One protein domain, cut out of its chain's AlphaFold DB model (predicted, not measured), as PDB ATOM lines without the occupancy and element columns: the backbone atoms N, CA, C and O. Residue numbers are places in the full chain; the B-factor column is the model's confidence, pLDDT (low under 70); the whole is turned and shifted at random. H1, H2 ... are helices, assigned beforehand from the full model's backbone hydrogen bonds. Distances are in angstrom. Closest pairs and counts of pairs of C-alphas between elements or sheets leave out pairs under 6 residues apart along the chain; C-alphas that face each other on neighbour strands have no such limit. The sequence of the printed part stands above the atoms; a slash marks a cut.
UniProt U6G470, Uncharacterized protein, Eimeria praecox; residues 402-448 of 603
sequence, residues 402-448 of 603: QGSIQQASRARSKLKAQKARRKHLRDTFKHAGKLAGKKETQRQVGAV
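AT A GLANCE: This is residues 402 to 448 of the 603 residues of an uncharacterized protein of Eimeria praecox (UniProt U6G470). One long, straight helix, H1, makes most of the length of a thin rod, and a short helix, H2, turns off its far end to make an open corner, like a wide L. H1 and H2 do not fold back on each other, and there is no packed core. The printed part has 47 residues with two named helices, H1 then H2, and no named strand, and its class is all helix. It is extended, with a radius of gyration of the C-alphas of 19.0 A and spans of 58 by 19 by 5 A.

HOW THE PARTS SIT: H1, residues 405 to 435, and H2, residues 438 to 448, meet only through their link. In both helices every O i to N i+4 pair is within hydrogen-bond range.

IN THESE COORDINATES: H1 is 44.6 A long, from C-alpha 405 at (-55.478, 37.631, 10.604) to C-alpha 435 at (-46.660, 45.644, 53.549). H2 measures 14.4 A and ends with C-alpha 448 at (-28.697, 33.856, 60.872).

THE WHOLE: The two C-alphas farthest apart, those of Ser 404 and Val 448, are 58.0 A apart. The printed part has no cut, and the link from H1 to H2 is tight. Residues 403 to 410 and 412 to 448 stand free. The mean pLDDT of the printed part is 78.5, with residues 402 to 403 and 433 to 448 under 70.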
ATOM      1  N   GLN A 402     -50.410  32.059  11.544       69.75
ATOM      2  CA  GLN A 402     -51.663  31.690  12.204       69.75
ATOM      3  C   GLN A 402     -52.838  31.433  11.249       69.75
ATOM      4  O   GLN A 402     -53.954  31.257  11.730       69.75
ATOM      5  N   GLY A 403     -52.634  31.413   9.926       69.56
ATOM      6  CA  GLY A 403     -53.670  31.036   8.951       69.56
ATOM      7  C   GLY A 403     -54.807  32.030   8.745       69.56
ATOM      8  O   GLY A 403     -55.502  31.996   7.738       69.56
ATOM      9  N   SER A 404     -55.025  32.916   9.714       76.81
ATOM     10  CA  SER A 404     -56.036  33.955   9.675       76.81
ATOM     11  C   SER A 404     -55.585  35.146  10.508       76.81
ATOM     12  O   SER A 404     -55.296  35.003  11.700       76.81
ATOM     13  N   ILE A 405     -55.666  36.341   9.919       75.00
ATOM     14  CA  ILE A 405     -55.478  37.631  10.604       75.00
ATOM     15  C   ILE A 405     -56.326  37.710  11.882       75.00
ATOM     16  O   ILE A 405     -55.896  38.257  12.899       75.00
ATOM     17  N   GLN A 406     -57.536  37.136  11.879       76.69
ATOM     18  CA  GLN A 406     -58.400  37.141  13.062       76.69
ATOM     19  C   GLN A 406     -57.857  36.242  14.173       76.69
ATOM     20  O   GLN A 406     -57.910  36.622  15.344       76.69
ATOM     21  N   GLN A 407     -57.333  35.062  13.830       80.19
ATOM     22  CA  GLN A 407     -56.696  34.186  14.812       80.19
ATOM     23  C   GLN A 407     -55.423  34.831  15.362       80.19
ATOM     24  O   GLN A 407     -55.272  34.886  16.582       80.19
ATOM     25  N   ALA A 408     -54.603  35.436  14.497       78.38
ATOM     26  CA  ALA A 408     -53.423  36.195  14.898       78.38
ATOM     27  C   ALA A 408     -53.784  37.353  15.844       78.38
ATOM     28  O   ALA A 408     -53.173  37.512  16.900       78.38
ATOM     29  N   SER A 409     -54.820  38.131  15.520       80.81
ATOM     30  CA  SER A 409     -55.314  39.224  16.366       80.81
ATOM     31  C   SER A 409     -55.819  38.714  17.721       80.81
ATOM     32  O   SER A 409     -55.427  39.230  18.772       80.81
ATOM     33  N   ARG A 410     -56.604  37.625  17.735       86.62
ATOM     34  CA  ARG A 410     -57.066  36.975  18.973       86.62
ATOM     35  C   ARG A 410     -55.899  36.445  19.806       86.62
ATOM     36  O   ARG A 410     -55.911  36.608  21.022       86.62
ATOM     37  N   ALA A 411     -54.888  35.843  19.186       85.81
ATOM     38  CA  ALA A 411     -53.695  35.355  19.873       85.81
ATOM     39  C   ALA A 411     -52.862  36.507  20.453       85.81
ATOM     40  O   ALA A 411     -52.486  36.456  21.624       85.81
ATOM     41  N   ARG A 412     -52.655  37.590  19.690       87.94
ATOM     42  CA  ARG A 412     -52.006  38.822  20.169       87.94
ATOM     43  C   ARG A 412     -52.772  39.427  21.346       87.94
ATOM     44  O   ARG A 412     -52.151  39.808  22.335       87.94
ATOM     45  N   SER A 413     -54.103  39.468  21.277       89.00
ATOM     46  CA  SER A 413     -54.963  39.942  22.368       89.00
ATOM     47  C   SER A 413     -54.847  39.057  23.615       89.00
ATOM     48  O   SER A 413     -54.590  39.566  24.705       89.00
ATOM     49  N   LYS A 414     -54.898  37.725  23.465       94.25
ATOM     50  CA  LYS A 414     -54.674  36.772  24.570       94.25
ATOM     51  C   LYS A 414     -53.298  36.950  25.210       94.25
ATOM     52  O   LYS A 414     -53.194  36.961  26.433       94.25
ATOM     53  N   LEU A 415     -52.252  37.131  24.408       93.31
ATOM     54  CA  LEU A 415     -50.891  37.342  24.896       93.31
ATOM     55  C   LEU A 415     -50.753  38.685  25.628       93.31
ATOM     56  O   LEU A 415     -50.133  38.742  26.688       93.31
ATOM     57  N   LYS A 416     -51.373  39.757  25.116       95.81
ATOM     58  CA  LYS A 416     -51.458  41.053  25.808       95.81
ATOM     59  C   LYS A 416     -52.208  40.930  27.137       95.81
ATOM     60  O   LYS A 416     -51.703  41.400  28.151       95.81
ATOM     61  N   ALA A 417     -53.343  40.233  27.161       95.81
ATOM     62  CA  ALA A 417     -54.108  39.980  28.379       95.81
ATOM     63  C   ALA A 417     -53.306  39.156  29.403       95.81
ATOM     64  O   ALA A 417     -53.294  39.482  30.588       95.81
ATOM     65  N   GLN A 418     -52.570  38.131  28.965       96.56
ATOM     66  CA  GLN A 418     -51.670  37.372  29.838       96.56
ATOM     67  C   GLN A 418     -50.517  38.231  30.371       96.56
ATOM     68  O   GLN A 418     -50.197  38.148  31.556       96.56
ATOM     69  N   LYS A 419     -49.908  39.082  29.536       97.19
ATOM     70  CA  LYS A 419     -48.877  40.036  29.975       97.19
ATOM     71  C   LYS A 419     -49.430  41.020  31.007       97.19
ATOM     72  O   LYS A 419     -48.780  41.231  32.026       97.19
ATOM     73  N   ALA A 420     -50.632  41.550  30.792       96.31
ATOM     74  CA  ALA A 420     -51.312  42.418  31.751       96.31
ATOM     75  C   ALA A 420     -51.576  41.693  33.080       96.31
ATOM     76  O   ALA A 420     -51.252  42.226  34.136       96.31
ATOM     77  N   ARG A 421     -52.046  40.438  33.041       95.50
ATOM     78  CA  ARG A 421     -52.209  39.598  34.241       95.50
ATOM     79  C   ARG A 421     -50.890  39.371  34.981       95.50
ATOM     80  O   ARG A 421     -50.850  39.492  36.197       95.50
ATOM     81  N   ARG A 422     -49.798  39.082  34.266       96.25
ATOM     82  CA  ARG A 422     -48.460  38.924  34.869       96.25
ATOM     83  C   ARG A 422     -47.946  40.225  35.478       96.25
ATOM     84  O   ARG A 422     -47.329  40.179  36.537       96.25
ATOM     85  N   LYS A 423     -48.192  41.366  34.829       96.75
ATOM     86  CA  LYS A 423     -47.859  42.689  35.366       96.75
ATOM     87  C   LYS A 423     -48.642  42.951  36.651       96.75
ATOM     88  O   LYS A 423     -48.025  43.219  37.667       96.75
ATOM     89  N   HIS A 424     -49.954  42.738  36.633       95.31
ATOM     90  CA  HIS A 424     -50.804  42.867  37.815       95.31
ATOM     91  C   HIS A 424     -50.352  41.950  38.962       95.31
ATOM     92  O   HIS A 424     -50.267  42.383  40.103       95.31
ATOM     93  N   LEU A 425     -49.993  40.694  38.673       94.69
ATOM     94  CA  LEU A 425     -49.414  39.790  39.673       94.69
ATOM     95  C   LEU A 425     -48.086  40.328  40.222       94.69
ATOM     96  O   LEU A 425     -47.888  40.353  41.427       94.69
ATOM     97  N   ARG A 426     -47.179  40.813  39.368       93.00
ATOM     98  CA  ARG A 426     -45.929  41.434  39.837       93.00
ATOM     99  C   ARG A 426     -46.182  42.667  40.694       93.00
ATOM    100  O   ARG A 426     -45.497  42.833  41.692       93.00
ATOM    101  N   ASP A 427     -47.130  43.511  40.315       91.62
ATOM    102  CA  ASP A 427     -47.446  44.737  41.042       91.62
ATOM    103  C   ASP A 427     -48.093  44.394  42.393       91.62
ATOM    104  O   ASP A 427     -47.624  44.858  43.428       91.62
ATOM    105  N   THR A 428     -49.051  43.464  42.426       89.75
ATOM    106  CA  THR A 428     -49.615  42.943  43.687       89.75
ATOM    107  C   THR A 428     -48.550  42.303  44.579       89.75
ATOM    108  O   THR A 428     -48.515  42.612  45.764       89.75
ATOM    109  N   PHE A 429     -47.608  41.513  44.046       85.88
ATOM    110  CA  PHE A 429     -46.482  40.987  44.833       85.88
ATOM    111  C   PHE A 429     -45.503  42.075  45.295       85.88
ATOM    112  O   PHE A 429     -44.971  41.977  46.399       85.88
ATOM    113  N   LYS A 430     -45.269  43.126  44.500       87.69
ATOM    114  CA  LYS A 430     -44.444  44.277  44.905       87.69
ATOM    115  C   LYS A 430     -45.083  45.059  46.049       87.69
ATOM    116  O   LYS A 430     -44.366  45.500  46.942       87.69
ATOM    117  N   HIS A 431     -46.403  45.230  46.033       82.31
ATOM    118  CA  HIS A 431     -47.126  45.932  47.093       82.31
ATOM    119  C   HIS A 431     -47.322  45.051  48.335       82.31
ATOM    120  O   HIS A 431     -47.060  45.509  49.443       82.31
ATOM    121  N   ALA A 432     -47.642  43.766  48.166       77.69
ATOM    122  CA  ALA A 432     -47.715  42.807  49.269       77.69
ATOM    123  C   ALA A 432     -46.348  42.590  49.944       77.69
ATOM    124  O   ALA A 432     -46.265  42.470  51.161       77.69
ATOM    125  N   GLY A 433     -45.255  42.604  49.174       63.69
ATOM    126  CA  GLY A 433     -43.893  42.534  49.709       63.69
ATOM    127  C   GLY A 433     -43.439  43.800  50.445       63.69
ATOM    128  O   GLY A 433     -42.498  43.726  51.230       63.69
ATOM    129  N   LYS A 434     -44.094  44.947  50.218       63.34
ATOM    130  CA  LYS A 434     -43.844  46.189  50.967       63.34
ATOM    131  C   LYS A 434     -44.637  46.270  52.276       63.34
ATOM    132  O   LYS A 434     -44.205  46.990  53.165       63.34
ATOM    133  N   LEU A 435     -45.752  45.547  52.399       54.19
ATOM    134  CA  LEU A 435     -46.660  45.644  53.549       54.19
ATOM    135  C   LEU A 435     -46.384  44.643  54.679       54.19
ATOM    136  O   LEU A 435     -46.930  44.800  55.761       54.19
ATOM    137  N   ALA A 436     -45.529  43.645  54.477       50.09
ATOM    138  CA  ALA A 436     -45.210  42.680  55.523       50.09
ATOM    139  C   ALA A 436     -43.699  42.530  55.640       50.09
ATOM    140  O   ALA A 436     -43.128  41.854  54.790       50.09
ATOM    141  N   GLY A 437     -43.084  43.191  56.634       54.75
ATOM    142  CA  GLY A 437     -41.915  42.785  57.447       54.75
ATOM    143  C   GLY A 437     -40.784  41.935  56.846       54.75
ATOM    144  O   GLY A 437     -40.021  41.326  57.589       54.75
ATOM    145  N   LYS A 438     -40.656  41.839  55.523       55.66
ATOM    146  CA  LYS A 438     -39.771  40.890  54.845       55.66
ATOM    147  C   LYS A 438     -38.363  41.409  54.748       55.66
ATOM    148  O   LYS A 438     -37.462  40.604  54.807       55.66
ATOM    149  N   LYS A 439     -38.136  42.721  54.674       59.56
ATOM    150  CA  LYS A 439     -36.770  43.244  54.808       59.56
ATOM    151  C   LYS A 439     -36.209  43.013  56.210       59.56
ATOM    152  O   LYS A 439     -35.027  42.729  56.319       59.56
ATOM    153  N   GLU A 440     -37.060  43.068  57.232       60.88
ATOM    154  CA  GLU A 440     -36.674  42.822  58.624       60.88
ATOM    155  C   GLU A 440     -36.432  41.327  58.866       60.88
ATOM    156  O   GLU A 440     -35.337  40.936  59.247       60.88
ATOM    157  N   THR A 441     -37.382  40.461  58.502       59.88
ATOM    158  CA  THR A 441     -37.206  39.000  58.619       59.88
ATOM    159  C   THR A 441     -36.151  38.445  57.662       59.88
ATOM    160  O   THR A 441     -35.479  37.489  58.008       59.88
ATOM    161  N   GLN A 442     -35.923  39.038  56.487       60.56
ATOM    162  CA  GLN A 442     -34.835  38.649  55.579       60.56
ATOM    163  C   GLN A 442     -33.482  39.228  56.018       60.56
ATOM    164  O   GLN A 442     -32.468  38.608  55.723       60.56
ATOM    165  N   ARG A 443     -33.439  40.347  56.764       68.12
ATOM    166  CA  ARG A 443     -32.237  40.771  57.508       68.12
ATOM    167  C   ARG A 443     -31.956  39.841  58.680       68.12
ATOM    168  O   ARG A 443     -30.813  39.461  58.849       68.12
ATOM    169  N   GLN A 444     -32.973  39.431  59.435       67.38
ATOM    170  CA  GLN A 444     -32.817  38.501  60.557       67.38
ATOM    171  C   GLN A 444     -32.419  37.100  60.070       67.38
ATOM    172  O   GLN A 444     -31.438  36.544  60.544       67.38
ATOM    173  N   VAL A 445     -33.085  36.560  59.046       63.31
ATOM    174  CA  VAL A 445     -32.701  35.286  58.413       63.31
ATOM    175  C   VAL A 445     -31.365  35.421  57.684       63.31
ATOM    176  O   VAL A 445     -30.553  34.513  57.748       63.31
ATOM    177  N   GLY A 446     -31.089  36.552  57.030       67.62
ATOM    178  CA  GLY A 446     -29.795  36.832  56.407       67.62
ATOM    179  C   GLY A 446     -28.654  36.983  57.415       67.62
ATOM    180  O   GLY A 446     -27.537  36.608  57.097       67.62
ATOM    181  N   ALA A 447     -28.921  37.458  58.631       66.25
ATOM    182  CA  ALA A 447     -27.958  37.484  59.729       66.25
ATOM    183  C   ALA A 447     -27.737  36.080  60.318       66.25
ATOM    184  O   ALA A 447     -26.603  35.720  60.602       66.25
ATOM    185  N   VAL A 448     -28.788  35.258  60.415       60.09
ATOM    186  CA  VAL A 448     -28.697  33.856  60.872       60.09
ATOM    187  C   VAL A 448     -28.046  32.937  59.831       60.09
ATOM    188  O   VAL A 448     -27.413  31.955  60.191       60.09
TER     189      VAL A 448